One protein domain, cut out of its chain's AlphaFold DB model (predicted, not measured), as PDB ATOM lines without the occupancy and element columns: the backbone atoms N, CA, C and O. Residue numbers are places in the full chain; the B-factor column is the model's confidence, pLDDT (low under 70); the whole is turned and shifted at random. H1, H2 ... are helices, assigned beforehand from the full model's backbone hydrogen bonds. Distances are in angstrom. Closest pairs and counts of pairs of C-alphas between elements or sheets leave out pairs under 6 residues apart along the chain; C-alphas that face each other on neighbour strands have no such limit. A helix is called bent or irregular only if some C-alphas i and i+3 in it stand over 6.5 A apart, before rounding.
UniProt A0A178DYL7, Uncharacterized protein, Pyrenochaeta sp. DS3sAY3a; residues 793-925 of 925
ATOM      1  N   ARG A 793     -11.164 -83.261  12.515       91.69
ATOM      2  CA  ARG A 793     -11.261 -84.694  12.820       91.69
ATOM      3  C   ARG A 793     -11.102 -84.970  14.306       91.69
ATOM      4  O   ARG A 793     -11.856 -85.760  14.868       91.69
ATOM      5  N   TYR A 794     -10.131 -84.321  14.941       92.56
ATOM      6  CA  TYR A 794      -9.919 -84.483  16.369       92.56
ATOM      7  C   TYR A 794     -11.096 -83.905  17.153       92.56
ATOM      8  O   TYR A 794     -11.729 -84.632  17.918       92.56
ATOM      9  N   ALA A 795     -11.429 -82.632  16.914       93.88
ATOM     10  CA  ALA A 795     -12.484 -81.930  17.629       93.88
ATOM     11  C   ALA A 795     -13.820 -82.679  17.542       93.88
ATOM     12  O   ALA A 795     -14.418 -82.961  18.576       93.88
ATOM     13  N   ALA A 796     -14.243 -83.087  16.339       93.31
ATOM     14  CA  ALA A 796     -15.521 -83.755  16.104       93.31
ATOM     15  C   ALA A 796     -15.651 -85.109  16.820       93.31
ATOM     16  O   ALA A 796     -16.730 -85.436  17.315       93.31
ATOM     17  N   LEU A 797     -14.564 -85.885  16.889       92.69
ATOM     18  CA  LEU A 797     -14.577 -87.244  17.438       92.69
ATOM     19  C   LEU A 797     -14.260 -87.297  18.938       92.69
ATOM     20  O   LEU A 797     -14.717 -88.205  19.632       92.69
ATOM     21  N   CYS A 798     -13.471 -86.348  19.444       93.75
ATOM     22  CA  CYS A 798     -12.846 -86.452  20.762       93.75
ATOM     23  C   CYS A 798     -13.521 -85.588  21.838       93.75
ATOM     24  O   CYS A 798     -13.427 -85.934  23.018       93.75
ATOM     25  N   TRP A 799     -14.243 -84.515  21.479       94.44
ATOM     26  CA  TRP A 799     -14.914 -83.655  22.467       94.44
ATOM     27  C   TRP A 799     -15.875 -84.407  23.410       94.44
ATOM     28  O   TRP A 799     -15.820 -84.133  24.612       94.44
ATOM     29  N   PRO A 800     -16.687 -85.397  22.961       92.94
ATOM     30  CA  PRO A 800     -17.599 -86.103  23.862       92.94
ATOM     31  C   PRO A 800     -16.836 -86.965  24.871       92.94
ATOM     32  O   PRO A 800     -17.255 -87.119  26.013       92.94
ATOM     33  N   ILE A 801     -15.699 -87.526  24.459       92.88
ATOM     34  CA  ILE A 801     -14.858 -88.359  25.318       92.88
ATOM     35  C   ILE A 801     -14.150 -87.478  26.354       92.88
ATOM     36  O   ILE A 801     -14.182 -87.815  27.537       92.88
ATOM     37  N   HIS A 802     -13.579 -86.333  25.951       93.38
ATOM     38  CA  HIS A 802     -13.002 -85.375  26.899       93.38
ATOM     39  C   HIS A 802     -14.053 -84.916  27.916       93.38
ATOM     40  O   HIS A 802     -13.806 -84.999  29.115       93.38
ATOM     41  N   LEU A 803     -15.254 -84.541  27.462       92.88
ATOM     42  CA  LEU A 803     -16.326 -84.124  28.362       92.88
ATOM     43  C   LEU A 803     -16.764 -85.256  29.305       92.88
ATOM     44  O   LEU A 803     -16.999 -85.015  30.481       92.88
ATOM     45  N   SER A 804     -16.819 -86.506  28.833       91.56
ATOM     46  CA  SER A 804     -17.159 -87.642  29.700       91.56
ATOM     47  C   SER A 804     -16.152 -87.858  30.833       91.56
ATOM     48  O   SER A 804     -16.559 -88.190  31.941       91.56
ATOM     49  N   ARG A 805     -14.855 -87.636  30.572       90.50
ATOM     50  CA  ARG A 805     -13.792 -87.738  31.585       90.50
ATOM     51  C   ARG A 805     -13.821 -86.563  32.554       90.50
ATOM     52  O   ARG A 805     -13.686 -86.773  33.749       90.50
ATOM     53  N   ALA A 806     -14.103 -85.360  32.054       90.06
ATOM     54  CA  ALA A 806     -14.294 -84.171  32.883       90.06
ATOM     55  C   ALA A 806     -15.445 -84.317  33.898       90.06
ATOM     56  O   ALA A 806     -15.420 -83.701  34.958       90.06
ATOM     57  N   LEU A 807     -16.454 -85.130  33.568       87.81
ATOM     58  CA  LEU A 807     -17.649 -85.365  34.383       87.81
ATOM     59  C   LEU A 807     -17.511 -86.532  35.377       87.81
ATOM     60  O   LEU A 807     -18.498 -86.899  36.019       87.81
ATOM     61  N   LEU A 808     -16.333 -87.152  35.500       84.00
ATOM     62  CA  LEU A 808     -16.108 -88.177  36.519       84.00
ATOM     63  C   LEU A 808     -16.171 -87.548  37.925       84.00
ATOM     64  O   LEU A 808     -15.708 -86.421  38.099       84.00
ATOM     65  N   PRO A 809     -16.715 -88.242  38.943       68.88
ATOM     66  CA  PRO A 809     -16.829 -87.685  40.288       68.88
ATOM     67  C   PRO A 809     -15.451 -87.281  40.831       68.88
ATOM     68  O   PRO A 809     -14.590 -88.136  41.032       68.88
ATOM     69  N   SER A 810     -15.247 -85.989  41.087       61.72
ATOM     70  CA  SER A 810     -14.072 -85.472  41.798       61.72
ATOM     71  C   SER A 810     -14.530 -84.672  43.011       61.72
ATOM     72  O   SER A 810     -15.593 -84.058  42.995       61.72
ATOM     73  N   GLY A 811     -13.758 -84.719  44.096       54.47
ATOM     74  CA  GLY A 811     -14.160 -84.207  45.409       54.47
ATOM     75  C   GLY A 811     -14.318 -82.685  45.532       54.47
ATOM     76  O   GLY A 811     -14.461 -82.211  46.657       54.47
ATOM     77  N   GLN A 812     -14.269 -81.913  44.438       54.47
ATOM     78  CA  GLN A 812     -14.447 -80.458  44.457       54.47
ATOM     79  C   GLN A 812     -15.319 -79.968  43.283       54.47
ATOM     80  O   GLN A 812     -14.971 -80.198  42.127       54.47
ATOM     81  N   PRO A 813     -16.431 -79.256  43.549       53.03
ATOM     82  CA  PRO A 813     -17.250 -78.648  42.506       53.03
ATOM     83  C   PRO A 813     -16.591 -77.356  42.001       53.03
ATOM     84  O   PRO A 813     -16.779 -76.281  42.567       53.03
ATOM     85  N   THR A 814     -15.803 -77.446  40.931       56.66
ATOM     86  CA  THR A 814     -15.328 -76.273  40.178       56.66
ATOM     87  C   THR A 814     -16.375 -75.831  39.148       56.66
ATOM     88  O   THR A 814     -17.033 -76.694  38.559       56.66
ATOM     89  N   PRO A 815     -16.537 -74.522  38.867       61.91
ATOM     90  CA  PRO A 815     -17.413 -74.066  37.791       61.91
ATOM     91  C   PRO A 815     -16.944 -74.656  36.445       61.91
ATOM     92  O   PRO A 815     -15.750 -74.609  36.137       61.91
ATOM     93  N   PRO A 816     -17.844 -75.250  35.642       72.81
ATOM     94  CA  PRO A 816     -17.452 -76.013  34.459       72.81
ATOM     95  C   PRO A 816     -16.940 -75.102  33.333       72.81
ATOM     96  O   PRO A 816     -17.726 -74.463  32.636       72.81
ATOM     97  N   SER A 817     -15.625 -75.089  33.099       81.81
ATOM     98  CA  SER A 817     -14.968 -74.285  32.046       81.81
ATOM     99  C   SER A 817     -15.459 -74.591  30.623       81.81
ATOM    100  O   SER A 817     -15.378 -73.742  29.739       81.81
ATOM    101  N   TYR A 818     -16.017 -75.784  30.393       89.19
ATOM    102  CA  TYR A 818     -16.610 -76.184  29.114       89.19
ATOM    103  C   TYR A 818     -18.014 -75.623  28.870       89.19
ATOM    104  O   TYR A 818     -18.486 -75.679  27.735       89.19
ATOM    105  N   LEU A 819     -18.714 -75.138  29.903       90.44
ATOM    106  CA  LEU A 819     -20.144 -74.835  29.824       90.44
ATOM    107  C   LEU A 819     -20.481 -73.725  28.810       90.44
ATOM    108  O   LEU A 819     -21.374 -73.967  27.994       90.44
ATOM    109  N   PRO A 820     -19.741 -72.598  28.743       90.88
ATOM    110  CA  PRO A 820     -20.004 -71.564  27.741       90.88
ATOM    111  C   PRO A 820     -19.789 -72.061  26.307       90.88
ATOM    112  O   PRO A 820     -20.606 -71.804  25.424       90.88
ATOM    113  N   ALA A 821     -18.714 -72.826  26.070       91.56
ATOM    114  CA  ALA A 821     -18.410 -73.391  24.755       91.56
ATOM    115  C   ALA A 821     -19.461 -74.430  24.329       91.56
ATOM    116  O   ALA A 821     -19.890 -74.450  23.175       91.56
ATOM    117  N   LEU A 822     -19.919 -75.261  25.271       93.56
ATOM    118  CA  LEU A 822     -20.986 -76.229  25.035       93.56
ATOM    119  C   LEU A 822     -22.311 -75.528  24.714       93.56
ATOM    120  O   LEU A 822     -22.976 -75.918  23.757       93.56
ATOM    121  N   SER A 823     -22.675 -74.476  25.454       93.00
ATOM    122  CA  SER A 823     -23.890 -73.709  25.165       93.00
ATOM    123  C   SER A 823     -23.811 -73.006  23.807       93.00
ATOM    124  O   SER A 823     -24.769 -73.059  23.037       93.00
ATOM    125  N   ALA A 824     -22.672 -72.398  23.465       92.00
ATOM    126  CA  ALA A 824     -22.473 -71.757  22.165       92.00
ATOM    127  C   ALA A 824     -22.601 -72.750  20.996       92.00
ATOM    128  O   ALA A 824     -23.243 -72.440  19.991       92.00
ATOM    129  N   PHE A 825     -22.035 -73.951  21.147       95.00
ATOM    130  CA  PHE A 825     -22.147 -75.026  20.164       95.00
ATOM    131  C   PHE A 825     -23.599 -75.490  19.984       95.00
ATOM    132  O   PHE A 825     -24.099 -75.510  18.860       95.00
ATOM    133  N   LEU A 826     -24.296 -75.805  21.081       93.44
ATOM    134  CA  LEU A 826     -25.659 -76.350  21.042       93.44
ATOM    135  C   LEU A 826     -26.699 -75.351  20.518       93.44
ATOM    136  O   LEU A 826     -27.616 -75.746  19.800       93.44
ATOM    137  N   ARG A 827     -26.526 -74.050  20.787       91.88
ATOM    138  CA  ARG A 827     -27.410 -72.995  20.259       91.88
ATOM    139  C   ARG A 827     -27.329 -72.831  18.741       91.88
ATOM    140  O   ARG A 827     -28.236 -72.256  18.141       91.88
ATOM    141  N   SER A 828     -26.260 -73.301  18.096       92.50
ATOM    142  CA  SER A 828     -26.098 -73.200  16.646       92.50
ATOM    143  C   SER A 828     -26.441 -74.519  15.957       92.50
ATOM    144  O   SER A 828     -25.579 -75.368  15.743       92.50
ATOM    145  N   ARG A 829     -27.693 -74.655  15.501       91.38
ATOM    146  CA  ARG A 829     -28.138 -75.818  14.703       91.38
ATOM    147  C   ARG A 829     -27.259 -76.067  13.467       91.38
ATOM    148  O   ARG A 829     -27.039 -77.215  13.097       91.38
ATOM    149  N   LEU A 830     -26.698 -75.008  12.871       92.44
ATOM    150  CA  LEU A 830     -25.742 -75.108  11.760       92.44
ATOM    151  C   LEU A 830     -24.407 -75.744  12.184       92.44
ATOM    152  O   LEU A 830     -23.890 -76.598  11.470       92.44
ATOM    153  N   ALA A 831     -23.854 -75.361  13.341       92.62
ATOM    154  CA  ALA A 831     -22.623 -75.962  13.865       92.62
ATOM    155  C   ALA A 831     -22.836 -77.438  14.238       92.62
ATOM    156  O   ALA A 831     -22.009 -78.293  13.921       92.62
ATOM    157  N   VAL A 832     -23.986 -77.750  14.844       94.25
ATOM    158  CA  VAL A 832     -24.387 -79.124  15.167       94.25
ATOM    159  C   VAL A 832     -24.527 -79.967  13.893       94.25
ATOM    160  O   VAL A 832     -23.987 -81.071  13.841       94.25
ATOM    161  N   ALA A 833     -25.174 -79.453  12.843       93.06
ATOM    162  CA  ALA A 833     -25.299 -80.150  11.560       93.06
ATOM    163  C   ALA A 833     -23.936 -80.401  10.889       93.06
ATOM    164  O   ALA A 833     -23.671 -81.518  10.441       93.06
ATOM    165  N   ALA A 834     -23.035 -79.411  10.898       92.31
ATOM    166  CA  ALA A 834     -21.669 -79.567  10.391       92.31
ATOM    167  C   ALA A 834     -20.871 -80.626  11.178       92.31
ATOM    168  O   ALA A 834     -20.160 -81.441  10.585       92.31
ATOM    169  N   TRP A 835     -21.018 -80.669  12.507       94.81
ATOM    170  CA  TRP A 835     -20.409 -81.701  13.351       94.81
ATOM    171  C   TRP A 835     -20.946 -83.106  13.046       94.81
ATOM    172  O   TRP A 835     -20.166 -84.065  12.982       94.81
ATOM    173  N   VAL A 836     -22.256 -83.248  12.829       93.50
ATOM    174  CA  VAL A 836     -22.864 -84.531  12.448       93.50
ATOM    175  C   VAL A 836     -22.358 -84.980  11.080       93.50
ATOM    176  O   VAL A 836     -21.910 -86.123  10.958       93.50
ATOM    177  N   GLU A 837     -22.333 -84.090  10.083       92.31
ATOM    178  CA  GLU A 837     -21.747 -84.383   8.771       92.31
ATOM    179  C   GLU A 837     -20.294 -84.864   8.906       92.31
ATOM    180  O   GLU A 837     -19.937 -85.917   8.370       92.31
ATOM    181  N   ALA A 838     -19.459 -84.130   9.651       91.56
ATOM    182  CA  ALA A 838     -18.060 -84.488   9.876       91.56
ATOM    183  C   ALA A 838     -17.925 -85.880  10.521       91.56
ATOM    184  O   ALA A 838     -17.156 -86.720  10.055       91.56
ATOM    185  N   SER A 839     -18.724 -86.165  11.548       92.12
ATOM    186  CA  SER A 839     -18.707 -87.445  12.266       92.12
ATOM    187  C   SER A 839     -19.051 -88.634  11.351       92.12
ATOM    188  O   SER A 839     -18.366 -89.662  11.367       92.12
ATOM    189  N   PHE A 840     -20.060 -88.490  10.481       90.94
ATOM    190  CA  PHE A 840     -20.396 -89.509   9.479       90.94
ATOM    191  C   PHE A 840     -19.319 -89.653   8.394       90.94
ATOM    192  O   PHE A 840     -18.983 -90.783   8.033       90.94
ATOM    193  N   ARG A 841     -18.708 -88.548   7.934       88.75
ATOM    194  CA  ARG A 841     -17.566 -88.580   6.994       88.75
ATOM    195  C   ARG A 841     -16.389 -89.381   7.546       88.75
ATOM    196  O   ARG A 841     -15.797 -90.173   6.817       88.75
ATOM    197  N   TYR A 842     -16.094 -89.247   8.838       89.31
ATOM    198  CA  TYR A 842     -15.044 -90.021   9.510       89.31
ATOM    199  C   TYR A 842     -15.474 -91.442   9.912       89.31
ATOM    200  O   TYR A 842     -14.746 -92.123  10.633       89.31
ATOM    201  N   LYS A 843     -16.633 -91.914   9.429       87.94
ATOM    202  CA  LYS A 843     -17.196 -93.247   9.699       87.94
ATOM    203  C   LYS A 843     -17.430 -93.524  11.188       87.94
ATOM    204  O   LYS A 843     -17.452 -94.684  11.602       87.94
ATOM    205  N   PHE A 844     -17.660 -92.479  11.980       86.38
ATOM    206  CA  PHE A 844     -17.905 -92.584  13.414       86.38
ATOM    207  C   PHE A 844     -19.157 -91.778  13.798       86.38
ATOM    208  O   PHE A 844     -19.050 -90.630  14.224       86.38
ATOM    209  N   PRO A 845     -20.364 -92.349  13.613       87.06
ATOM    210  CA  PRO A 845     -21.617 -91.655  13.898       87.06
ATOM    211  C   PRO A 845     -21.682 -91.162  15.353       87.06
ATOM    212  O   PRO A 845     -21.384 -91.940  16.266       87.06
ATOM    213  N   PRO A 846     -22.089 -89.904  15.591       89.25
ATOM    214  CA  PRO A 846     -22.011 -89.302  16.913       89.25
ATOM    215  C   PRO A 846     -23.079 -89.861  17.861       89.25
ATOM    216  O   PRO A 846     -24.194 -90.190  17.457       89.25
ATOM    217  N   THR A 847     -22.747 -89.959  19.153       86.19
ATOM    218  CA  THR A 847     -23.683 -90.378  20.211       86.19
ATOM    219  C   THR A 847     -23.414 -89.579  21.480       86.19
ATOM    220  O   THR A 847     -22.258 -89.466  21.888       86.19
ATOM    221  N   LEU A 848     -24.468 -89.100  22.145       87.75
ATOM    222  CA  LEU A 848     -24.366 -88.315  23.385       87.75
ATOM    223  C   LEU A 848     -24.947 -89.030  24.613       87.75
ATOM    224  O   LEU A 848     -24.892 -88.502  25.721       87.75
ATOM    225  N   THR A 849     -25.457 -90.256  24.456       80.56
ATOM    226  CA  THR A 849     -26.183 -90.994  25.505       80.56
ATOM    227  C   THR A 849     -25.379 -91.141  26.803       80.56
ATOM    228  O   THR A 849     -25.944 -91.088  27.891       80.56
ATOM    229  N   ARG A 850     -24.049 -91.270  26.704       84.56
ATOM    230  CA  ARG A 850     -23.149 -91.414  27.864       84.56
ATOM    231  C   ARG A 850     -22.927 -90.120  28.659       84.56
ATOM    232  O   ARG A 850     -22.402 -90.193  29.761       84.56
ATOM    233  N   LEU A 851     -23.322 -88.963  28.127       88.12
ATOM    234  CA  LEU A 851     -23.115 -87.654  28.759       88.12
ATOM    235  C   LEU A 851     -24.339 -87.165  29.539       88.12
ATOM    236  O   LEU A 851     -24.193 -86.398  30.487       88.12
ATOM    237  N   ILE A 852     -25.541 -87.632  29.186       88.31
ATOM    238  CA  ILE A 852     -26.795 -87.157  29.788       88.31
ATOM    239  C   ILE A 852     -26.869 -87.470  31.286       88.31
ATOM    240  O   ILE A 852     -27.235 -86.598  32.073       88.31
ATOM    241  N   ALA A 853     -26.529 -88.699  31.690       87.44
ATOM    242  CA  ALA A 853     -26.606 -89.102  33.094       87.44
ATOM    243  C   ALA A 853     -25.587 -88.354  33.982       87.44
ATOM    244  O   ALA A 853     -26.025 -87.764  34.971       87.44
ATOM    245  N   PRO A 854     -24.286 -88.267  33.630       86.44
ATOM    246  CA  PRO A 854     -23.329 -87.474  34.405       86.44
ATOM    247  C   PRO A 854     -23.696 -85.982  34.499       86.44
ATOM    248  O   PRO A 854     -23.644 -85.407  35.583       86.44
ATOM    249  N   LEU A 855     -24.163 -85.357  33.410       86.25
ATOM    250  CA  LEU A 855     -24.617 -83.957  33.443       86.25
ATOM    251  C   LEU A 855     -25.853 -83.758  34.336       86.25
ATOM    252  O   LEU A 855     -25.997 -82.719  34.981       86.25
ATOM    253  N   ALA A 856     -26.757 -84.742  34.389       86.69
ATOM    254  CA  ALA A 856     -27.919 -84.696  35.271       86.69
ATOM    255  C   ALA A 856     -27.536 -84.806  36.756       86.69
ATOM    256  O   ALA A 856     -28.175 -84.153  37.581       86.69
ATOM    257  N   LEU A 857     -26.497 -85.584  37.083       85.38
ATOM    258  CA  LEU A 857     -25.931 -85.649  38.433       85.38
ATOM    259  C   LEU A 857     -25.293 -84.310  38.820       85.38
ATOM    260  O   LEU A 857     -25.660 -83.745  39.845       85.38
ATOM    261  N   LEU A 858     -24.461 -83.732  37.948       84.00
ATOM    262  CA  LEU A 858     -23.848 -82.419  38.189       84.00
ATOM    263  C   LEU A 858     -24.899 -81.311  38.387       84.00
ATOM    264  O   LEU A 858     -24.765 -80.441  39.246       84.00
ATOM    265  N   LYS A 859     -26.008 -81.362  37.635       84.50
ATOM    266  CA  LYS A 859     -27.150 -80.449  37.814       84.50
ATOM    267  C   LYS A 859     -27.757 -80.526  39.223       84.50
ATOM    268  O   LYS A 859     -28.313 -79.524  39.677       84.50
ATOM    269  N   ALA A 860     -27.719 -81.690  39.874       82.50
ATOM    270  CA  ALA A 860     -28.226 -81.860  41.233       82.50
ATOM    271  C   ALA A 860     -27.289 -81.238  42.283       82.50
ATOM    272  O   ALA A 860     -27.769 -80.785  43.320       82.50
ATOM    273  N   GLU A 861     -25.989 -81.161  41.993       82.94
ATOM    274  CA  GLU A 861     -24.970 -80.597  42.884       82.94
ATOM    275  C   GLU A 861     -24.878 -79.062  42.795       82.94
ATOM    276  O   GLU A 861     -24.635 -78.400  43.803       82.94
ATOM    277  N   ILE A 862     -25.120 -78.471  41.614       82.38
ATOM    278  CA  ILE A 862     -24.975 -77.020  41.395       82.38
ATOM    279  C   ILE A 862     -26.292 -76.250  41.673       82.38
ATOM    280  O   ILE A 862     -27.321 -76.491  41.010       82.38
ATOM    281  N   PRO A 863     -26.285 -75.245  42.580       84.19
ATOM    282  CA  PRO A 863     -27.480 -74.482  42.936       84.19
ATOM    283  C   PRO A 863     -28.117 -73.747  41.742       84.19
ATOM    284  O   PRO A 863     -27.413 -73.082  40.983       84.19
ATOM    285  N   PRO A 864     -29.458 -73.763  41.592       83.75
ATOM    286  CA  PRO A 864     -30.166 -73.113  40.477       83.75
ATOM    287  C   PRO A 864     -30.085 -71.583  40.468       83.75
ATOM    288  O   PRO A 864     -30.398 -70.966  39.455       83.75
ATOM    289  N   ALA A 865     -29.718 -70.964  41.592       83.69
ATOM    290  CA  ALA A 865     -29.611 -69.512  41.701       83.69
ATOM    291  C   ALA A 865     -28.353 -68.951  41.012       83.69
ATOM    292  O   ALA A 865     -28.339 -67.773  40.656       83.69
ATOM    293  N   THR A 866     -27.331 -69.787  40.806       85.94
ATOM    294  CA  THR A 866     -26.078 -69.409  40.137       85.94
ATOM    295  C   THR A 866     -26.270 -69.281  38.625       85.94
ATOM    296  O   THR A 866     -27.184 -69.887  38.052       85.94
ATOM    297  N   TYR A 867     -25.425 -68.481  37.970       85.44
ATOM    298  CA  TYR A 867     -25.433 -68.355  36.511       85.44
ATOM    299  C   TYR A 867     -25.142 -69.713  35.857       85.44
ATOM    300  O   TYR A 867     -25.919 -70.175  35.022       85.44
ATOM    301  N   GLU A 868     -24.110 -70.400  36.350       83.81
ATOM    302  CA  GLU A 868     -23.683 -71.729  35.913       83.81
ATOM    303  C   GLU A 868     -24.805 -72.753  36.094       83.81
ATOM    304  O   GLU A 868     -25.074 -73.570  35.215       83.81
ATOM    305  N   GLY A 869     -25.530 -72.683  37.213       84.75
ATOM    306  CA  GLY A 869     -26.682 -73.537  37.467       84.75
ATOM    307  C   GLY A 869     -27.815 -73.323  36.458       84.75
ATOM    308  O   GLY A 869     -28.422 -74.300  36.004       84.75
ATOM    309  N   LYS A 870     -28.132 -72.077  36.099       86.81
ATOM    310  CA  LYS A 870     -29.169 -71.786  35.091       86.81
ATOM    311  C   LYS A 870     -28.744 -72.264  33.708       86.81
ATOM    312  O   LYS A 870     -29.520 -72.948  33.042       86.81
ATOM    313  N   GLU A 871     -27.514 -71.961  33.313       88.25
ATOM    314  CA  GLU A 871     -26.968 -72.342  32.013       88.25
ATOM    315  C   GLU A 871     -26.865 -73.868  31.863       88.25
ATOM    316  O   GLU A 871     -27.358 -74.414  30.878       88.25
ATOM    317  N   LEU A 872     -26.375 -74.585  32.883       88.44
ATOM    318  CA  LEU A 872     -26.305 -76.053  32.890       88.44
ATOM    319  C   LEU A 872     -27.680 -76.709  32.709       88.44
ATOM    320  O   LEU A 872     -27.801 -77.742  32.052       88.44
ATOM    321  N   ARG A 873     -28.739 -76.119  33.278       90.19
ATOM    322  CA  ARG A 873     -30.115 -76.619  33.111       90.19
ATOM    323  C   ARG A 873     -30.618 -76.432  31.679       90.19
ATOM    324  O   ARG A 873     -31.288 -77.339  31.191       90.19
ATOM    325  N   GLY A 874     -30.280 -75.313  31.036       89.38
ATOM    326  CA  GLY A 874     -30.569 -75.067  29.620       89.38
ATOM    327  C   GLY A 874     -29.812 -76.034  28.710       89.38
ATOM    328  O   GLY A 874     -30.433 -76.766  27.944       89.38
ATOM    329  N   VAL A 875     -28.495 -76.137  28.899       91.31
ATOM    330  CA  VAL A 875     -27.611 -77.053  28.160       91.31
ATOM    331  C   VAL A 875     -28.056 -78.509  28.290       91.31
ATOM    332  O   VAL A 875     -28.059 -79.242  27.307       91.31
ATOM    333  N   LEU A 876     -28.479 -78.954  29.480       90.44
ATOM    334  CA  LEU A 876     -28.997 -80.315  29.656       90.44
ATOM    335  C   LEU A 876     -30.302 -80.549  28.875       90.44
ATOM    336  O   LEU A 876     -30.541 -81.673  28.436       90.44
ATOM    337  N   GLY A 877     -31.142 -79.522  28.724       90.50
ATOM    338  CA  GLY A 877     -32.334 -79.572  27.876       90.50
ATOM    339  C   GLY A 877     -31.963 -79.749  26.404       90.50
ATOM    340  O   GLY A 877     -32.354 -80.743  25.799       90.50
ATOM    341  N   GLU A 878     -31.118 -78.857  25.881       91.62
ATOM    342  CA  GLU A 878     -30.629 -78.893  24.493       91.62
ATOM    343  C   GLU A 878     -29.888 -80.206  24.173       91.62
ATOM    344  O   GLU A 878     -30.074 -80.797  23.111       91.62
ATOM    345  N   MET A 879     -29.095 -80.728  25.114       91.38
ATOM    346  CA  MET A 879     -28.408 -82.018  24.977       91.38
ATOM    347  C   MET A 879     -29.373 -83.205  24.879       91.38
ATOM    348  O   MET A 879     -29.070 -84.172  24.177       91.38
ATOM    349  N   ARG A 880     -30.506 -83.179  25.597       91.56
ATOM    350  CA  ARG A 880     -31.526 -84.240  25.516       91.56
ATOM    351  C   ARG A 880     -32.227 -84.208  24.167       91.56
ATOM    352  O   ARG A 880     -32.284 -85.247  23.520       91.56
ATOM    353  N   GLU A 881     -32.651 -83.025  23.731       91.69
ATOM    354  CA  GLU A 881     -33.266 -82.811  22.416       91.69
ATOM    355  C   GLU A 881     -32.325 -83.272  21.289       91.69
ATOM    356  O   GLU A 881     -32.702 -84.091  20.452       91.69
ATOM    357  N   LEU A 882     -31.048 -82.867  21.334       92.19
ATOM    358  CA  LEU A 882     -30.032 -83.329  20.385       92.19
ATOM    359  C   LEU A 882     -29.825 -84.850  20.449       92.19
ATOM    360  O   LEU A 882     -29.697 -85.509  19.418       92.19
ATOM    361  N   SER A 883     -29.776 -85.436  21.649       91.44
ATOM    362  CA  SER A 883     -29.621 -86.885  21.800       91.44
ATOM    363  C   SER A 883     -30.798 -87.651  21.189       91.44
ATOM    364  O   SER A 883     -30.578 -88.710  20.602       91.44
ATOM    365  N   GLU A 884     -32.025 -87.149  21.320       90.25
ATOM    366  CA  GLU A 884     -33.225 -87.735  20.713       90.25
ATOM    367  C   GLU A 884     -33.188 -87.607  19.183       90.25
ATOM    368  O   GLU A 884     -33.347 -88.612  18.480       90.25
ATOM    369  N   ALA A 885     -32.838 -86.426  18.664       89.06
ATOM    370  CA  ALA A 885     -32.660 -86.192  17.233       89.06
ATOM    371  C   ALA A 885     -31.585 -87.115  16.620       89.06
ATOM    372  O   ALA A 885     -31.790 -87.704  15.556       89.06
ATOM    373  N   LEU A 886     -30.452 -87.320  17.303       90.88
ATOM    374  CA  LEU A 886     -29.395 -88.242  16.864       90.88
ATOM    375  C   LEU A 886     -29.849 -89.708  16.855       90.88
ATOM    376  O   LEU A 886     -29.443 -90.472  15.976       90.88
ATOM    377  N   VAL A 887     -30.688 -90.123  17.811       88.62
ATOM    378  CA  VAL A 887     -31.272 -91.475  17.825       88.62
ATOM    379  C   VAL A 887     -32.194 -91.673  16.622       88.62
ATOM    380  O   VAL A 887     -32.126 -92.728  15.985       88.62
ATOM    381  N   GLN A 888     -32.989 -90.663  16.261       87.38
ATOM    382  CA  GLN A 888     -33.826 -90.703  15.063       87.38
ATOM    383  C   GLN A 888     -32.981 -90.794  13.784       87.38
ATOM    384  O   GLN A 888     -33.191 -91.701  12.978       87.38
ATOM    385  N   VAL A 889     -31.962 -89.939  13.638       87.31
ATOM    386  CA  VAL A 889     -31.006 -89.988  12.516       87.31
ATOM    387  C   VAL A 889     -30.366 -91.372  12.404       87.31
ATOM    388  O   VAL A 889     -30.282 -91.946  11.319       87.31
ATOM    389  N   LYS A 890     -29.955 -91.954  13.535       86.62
ATOM    390  CA  LYS A 890     -29.358 -93.291  13.567       86.62
ATOM    391  C   LYS A 890     -30.340 -94.387  13.135       86.62
ATOM    392  O   LYS A 890     -29.911 -95.366  12.526       86.62
ATOM    393  N   ARG A 891     -31.624 -94.251  13.469       85.88
ATOM    394  CA  ARG A 891     -32.673 -95.225  13.137       85.88
ATOM    395  C   ARG A 891     -33.080 -95.164  11.666       85.88
ATOM    396  O   ARG A 891     -33.269 -96.211  11.060       85.88
ATOM    397  N   GLU A 892     -33.226 -93.961  11.120       85.94
ATOM    398  CA  GLU A 892     -33.883 -93.733   9.823       85.94
ATOM    399  C   GLU A 892     -32.903 -93.412   8.685       85.94
ATOM    400  O   GLU A 892     -33.169 -93.764   7.541       85.94
ATOM    401  N   TRP A 893     -31.751 -92.801   8.986       84.38
ATOM    402  CA  TRP A 893     -30.861 -92.211   7.975       84.38
ATOM    403  C   TRP A 893     -29.408 -92.695   8.054       84.38
ATOM    404  O   TRP A 893     -28.580 -92.276   7.249       84.38
ATOM    405  N   ALA A 894     -29.058 -93.587   8.988       85.25
ATOM    406  CA  ALA A 894     -27.664 -93.986   9.214       85.25
ATOM    407  C   ALA A 894     -26.982 -94.633   8.002       85.25
ATOM    408  O   ALA A 894     -25.780 -94.448   7.823       85.25
ATOM    409  N   THR A 895     -27.707 -95.424   7.209       85.12
ATOM    410  CA  THR A 895     -27.176 -96.039   5.983       85.12
ATOM    411  C   THR A 895     -26.940 -94.973   4.919       85.12
ATOM    412  O   THR A 895     -25.819 -94.844   4.433       85.12
ATOM    413  N   SER A 896     -27.943 -94.132   4.663       87.00
ATOM    414  CA  SER A 896     -27.878 -93.043   3.686       87.00
ATOM    415  C   SER A 896     -26.789 -92.021   4.024       87.00
ATOM    416  O   SER A 896     -26.027 -91.622   3.151       87.00
ATOM    417  N   LEU A 897     -26.638 -91.643   5.298       86.12
ATOM    418  CA  LEU A 897     -25.605 -90.704   5.754       86.12
ATOM    419  C   LEU A 897     -24.193 -91.293   5.748       86.12
ATOM    420  O   LEU A 897     -23.230 -90.540   5.668       86.12
ATOM    421  N   ARG A 898     -24.028 -92.620   5.830       87.31
ATOM    422  CA  ARG A 898     -22.706 -93.248   5.641       87.31
ATOM    423  C   ARG A 898     -22.238 -93.156   4.193       87.31
ATOM    424  O   ARG A 898     -21.033 -93.080   3.966       87.31
ATOM    425  N   GLU A 899     -23.169 -93.182   3.244       85.12
ATOM    426  CA  GLU A 899     -22.885 -93.051   1.812       85.12
ATOM    427  C   GLU A 899     -22.763 -91.581   1.398       85.12
ATOM    428  O   GLU A 899     -21.817 -91.209   0.706       85.12
ATOM    429  N   ASN A 900     -23.672 -90.730   1.882       86.88
ATOM    430  CA  ASN A 900     -23.686 -89.294   1.629       86.88
ATOM    431  C   ASN A 900     -23.939 -88.494   2.926       86.88
ATOM    432  O   ASN A 900     -25.082 -88.161   3.251       86.88
ATOM    433  N   PRO A 901     -22.873 -88.133   3.663       88.31
ATOM    434  CA  PRO A 901     -22.983 -87.381   4.914       88.31
ATOM    435  C   PRO A 901     -23.639 -85.998   4.788       88.31
ATOM    436  O   PRO A 901     -24.200 -85.508   5.765       88.31
ATOM    437  N   SER A 902     -23.599 -85.362   3.610       87.88
ATOM    438  CA  SER A 902     -24.195 -84.034   3.400       87.88
ATOM    439  C   SER A 902     -25.729 -84.056   3.361       87.88
ATOM    440  O   SER A 902     -26.342 -82.992   3.377       87.88
ATOM    441  N   LEU A 903     -26.362 -85.239   3.363       87.25
ATOM    442  CA  LEU A 903     -27.824 -85.366   3.436       87.25
ATOM    443  C   LEU A 903     -28.418 -84.765   4.713       87.25
ATOM    444  O   LEU A 903     -29.582 -84.385   4.693       87.25
ATOM    445  N   ILE A 904     -27.633 -84.615   5.787       88.88
ATOM    446  CA  ILE A 904     -28.086 -83.990   7.042       88.88
ATOM    447  C   ILE A 904     -28.641 -82.571   6.829       88.88
ATOM    448  O   ILE A 904     -29.491 -82.121   7.589       88.88
ATOM    449  N   TRP A 905     -28.205 -81.897   5.760       88.06
ATOM    450  CA  TRP A 905     -28.628 -80.553   5.360       88.06
ATOM    451  C   TRP A 905     -29.870 -80.523   4.453       88.06
ATOM    452  O   TRP A 905     -30.239 -79.460   3.956       88.06
ATOM    453  N   GLN A 906     -30.465 -81.680   4.160       84.62
ATOM    454  CA  GLN A 906     -31.622 -81.852   3.267       84.62
ATOM    455  C   GLN A 906     -32.729 -82.700   3.923       84.62
ATOM    456  O   GLN A 906     -33.625 -83.190   3.239       84.62
ATOM    457  N   MET A 907     -32.643 -82.942   5.235       79.44
ATOM    458  CA  MET A 907     -33.593 -83.791   5.950       79.44
ATOM    459  C   MET A 907     -34.899 -83.040   6.221       79.44
ATOM    460  O   MET A 907     -35.030 -82.378   7.245       79.44
ATOM    461  N   GLU A 908     -35.875 -83.190   5.328       64.88
ATOM    462  CA  GLU A 908     -37.263 -82.791   5.582       64.88
ATOM    463  C   GLU A 908     -37.980 -83.919   6.338       64.88
ATOM    464  O   GLU A 908     -38.067 -85.059   5.866       64.88
ATOM    465  N   VAL A 909     -38.467 -83.632   7.548       57.09
ATOM    466  CA  VAL A 909     -39.183 -84.612   8.378       57.09
ATOM    467  C   VAL A 909     -40.684 -84.384   8.225       57.09
ATOM    468  O   VAL A 909     -41.191 -83.301   8.500       57.09
ATOM    469  N   ALA A 910     -41.425 -85.429   7.852       47.34
ATOM    470  CA  ALA A 910     -42.865 -85.372   7.575       47.34
ATOM    471  C   ALA A 910     -43.764 -84.946   8.766       47.34
ATOM    472  O   ALA A 910     -44.976 -84.834   8.596       47.34
ATOM    473  N   SER A 911     -43.212 -84.735   9.969       47.81
ATOM    474  CA  SER A 911     -43.956 -84.489  11.217       47.81
ATOM    475  C   SER A 911     -43.853 -83.066  11.792       47.81
ATOM    476  O   SER A 911     -44.291 -82.855  12.917       47.81
ATOM    477  N   GLY A 912     -43.333 -82.081  11.053       48.66
ATOM    478  CA  GLY A 912     -43.528 -80.652  11.365       48.66
ATOM    479  C   GLY A 912     -42.667 -80.028  12.477       48.66
ATOM    480  O   GLY A 912     -42.729 -78.816  12.654       48.66
ATOM    481  N   GLU A 913     -41.828 -80.791  13.182       54.97
ATOM    482  CA  GLU A 913     -40.771 -80.246  14.052       54.97
ATOM    483  C   GLU A 913     -39.396 -80.499  13.414       54.97
ATOM    484  O   GLU A 913     -38.760 -81.532  13.623       54.97
ATOM    485  N   GLU A 914     -38.938 -79.565  12.577       68.62
ATOM    486  CA  GLU A 914     -37.630 -79.662  11.922       68.62
ATOM    487  C   GLU A 914     -36.512 -79.251  12.891       68.62
ATOM    488  O   GLU A 914     -36.267 -78.069  13.149       68.62
ATOM    489  N   TYR A 915     -35.823 -80.244  13.464       81.88
ATOM    490  CA  TYR A 915     -34.617 -80.015  14.268       81.88
ATOM    491  C   TYR A 915     -33.402 -79.654  13.392       81.88
ATOM    492  O   TYR A 915     -32.628 -78.757  13.731       81.88
ATOM    493  N   TRP A 916     -33.234 -80.342  12.256       87.31
ATOM    494  CA  TRP A 916     -32.078 -80.196  11.364       87.31
ATOM    495  C   TRP A 916     -32.274 -79.053  10.354       87.31
ATOM    496  O   TRP A 916     -33.364 -78.913   9.807       87.31
ATOM    497  N   PRO A 917     -31.242 -78.233  10.081       84.75
ATOM    498  CA  PRO A 917     -31.347 -77.130   9.129       84.75
ATOM    499  C   PRO A 917     -31.403 -77.626   7.674       84.75
ATOM    500  O   PRO A 917     -30.539 -78.392   7.246       84.75
ATOM    501  N   VAL A 918     -32.355 -77.116   6.886       82.06
ATOM    502  CA  VAL A 918     -32.444 -77.370   5.438       82.06
ATOM    503  C   VAL A 918     -31.695 -76.275   4.670       82.06
ATOM    504  O   VAL A 918     -32.124 -75.123   4.626       82.06
ATOM    505  N   TRP A 919     -30.568 -76.620   4.041       78.88
ATOM    506  CA  TRP A 919     -29.679 -75.642   3.390       78.88
ATOM    507  C   TRP A 919     -30.342 -74.889   2.231       78.88
ATOM    508  O   TRP A 919     -30.068 -73.708   2.033       78.88
ATOM    509  N   GLY A 920     -31.247 -75.546   1.497       65.38
ATOM    510  CA  GLY A 920     -32.009 -74.913   0.414       65.38
ATOM    511  C   GLY A 920     -32.863 -73.732   0.885       65.38
ATOM    512  O   GLY A 920     -32.926 -72.722   0.191       65.38
ATOM    513  N   ASN A 921     -33.426 -73.820   2.093       71.88
ATOM    514  CA  ASN A 921     -34.246 -72.761   2.689       71.88
ATOM    515  C   ASN A 921     -33.387 -71.608   3.231       71.88
ATOM    516  O   ASN A 921     -33.842 -70.477   3.278       71.88
ATOM    517  N   ILE A 922     -32.132 -71.885   3.598       70.81
ATOM    518  CA  ILE A 922     -31.196 -70.903   4.172       70.81
ATOM    519  C   ILE A 922     -30.524 -70.043   3.089       70.81
ATOM    520  O   ILE A 922     -30.186 -68.894   3.341       70.81
ATOM    521  N   VAL A 923     -30.296 -70.592   1.890       65.75
ATOM    522  CA  VAL A 923     -29.675 -69.866   0.758       65.75
ATOM    523  C   VAL A 923     -30.716 -69.134  -0.106       65.75
ATOM    524  O   VAL A 923     -30.350 -68.308  -0.938       65.75
ATOM    525  N   GLY A 924     -32.002 -69.456   0.068       49.66
ATOM    526  CA  GLY A 924     -33.126 -68.855  -0.656       49.66
ATOM    527  C   GLY A 924     -33.723 -67.590  -0.023       49.66
ATOM    528  O   GLY A 924     -34.657 -67.043  -0.611       49.66
ATOM    529  N   GLU A 925     -33.208 -67.143   1.129       38.12
ATOM    530  CA  GLU A 925     -33.546 -65.864   1.787       38.12
ATOM    531  C   GLU A 925     -32.528 -64.753   1.496       38.12
ATOM    532  O   GLU A 925     -31.304 -65.038   1.483       38.12
TER     533      GLU A 925
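Overview. This is residues 793 to 925 of the 925 residues of an uncharacterized protein of Pyrenochaeta sp. DS3sAY3a (UniProt A0A178DYL7). A long helical hairpin, H4 and H5, makes one side of the body, with H1 packed on H4 and H2 packed on H5. H3 runs across one end of this body, with the short H6 and H7 packed on it and H8 beyond H7; the loop of residues 807 to 818 lies at the other end. The printed part has 133 residues with eight named helices, H1 to H8 in order, and no named strand: the class is all helix. It is compact, with a radius of gyration of the C-alphas of 16.0 A, and only just elongated, spanning 46 by 31 by 23 A.

Along the chain. Find C-alpha 793 at (-11.261, -84.694, 12.820); from there H1 runs 20.3 A to residue 806. It is irregular, with C-alphas 797 and 800 7.2 A apart. Next come H2, residues 819 to 827, and H3, residues 829 to 841, 18.3 A long. H4, residues 849 to 861, is 20.3 A long and only just irregular: C-alphas 850 and 853 are 6.7 A apart. H5 begins at C-alpha 867, (-25.433, -68.355, 36.511), and runs 37.8 A to residue 892. After it look for H6, residues 894 to 899, H7, residues 901 to 906, and H8, residues 919 to 923, ending at C-alpha 923, (-29.675, -69.866, 0.758).

Arrangement. Begin at H3, the hub. Its residues 835 to 839 touch residues 793 to 797 of H1, closest at the C-alphas of Trp 835 and Ala 796, 6.0 A, only just about perpendicular at 73 degrees. H7 touches H3 at a shallow tilt of 30 degrees, opposite ways, with C-alphas 901 and 837 closest at 5.0 A. H6 touches residues 837 to 841 of H3, closest at C-alphas 898 and 840, 5.8 A. H2 and H3 only just touch, only at the corner, with 3 pairs of C-alphas within 8 A, the closest 825 and 831 at 6.4 A. H2 touches residues 868 to 879 of H5, closest at C-alphas 823 and 875, 5.8 A, at a steep tilt of 44 degrees. H4 and H5 form a hairpin at 18 degrees, with C-alphas 849 and 883 closest at 6.5 A. H1 touches H4, with C-alphas 804 and 851 closest at 6.0 A. H7 and H8 only just touch, with 3 pairs within 8 A; the C-alphas of Trp 905 and Trp 919 are closest, 5.4 A apart. H1 and H5 are apart. Every O i to N i+4 pair is within hydrogen-bond range in H2, H3, H5, H6 and H8, but 8 of 10 in H1, 7 of 9 in H4 and 0 of 2 in H7, where 2 of 3 O i to N i+3 pairs are within range.

Size, cuts and confidence. The C-alphas farthest apart are those of Gly 811 and Gly 924, 52.1 A. The printed part has no cut, and residue 925 is the chain's last. The links H1 to H2 and H7 to H8 are long. Mean pLDDT of the printed part is 83.9; it is under 70 at residues 809 to 815, 908 to 914, 920 and 923 to 925.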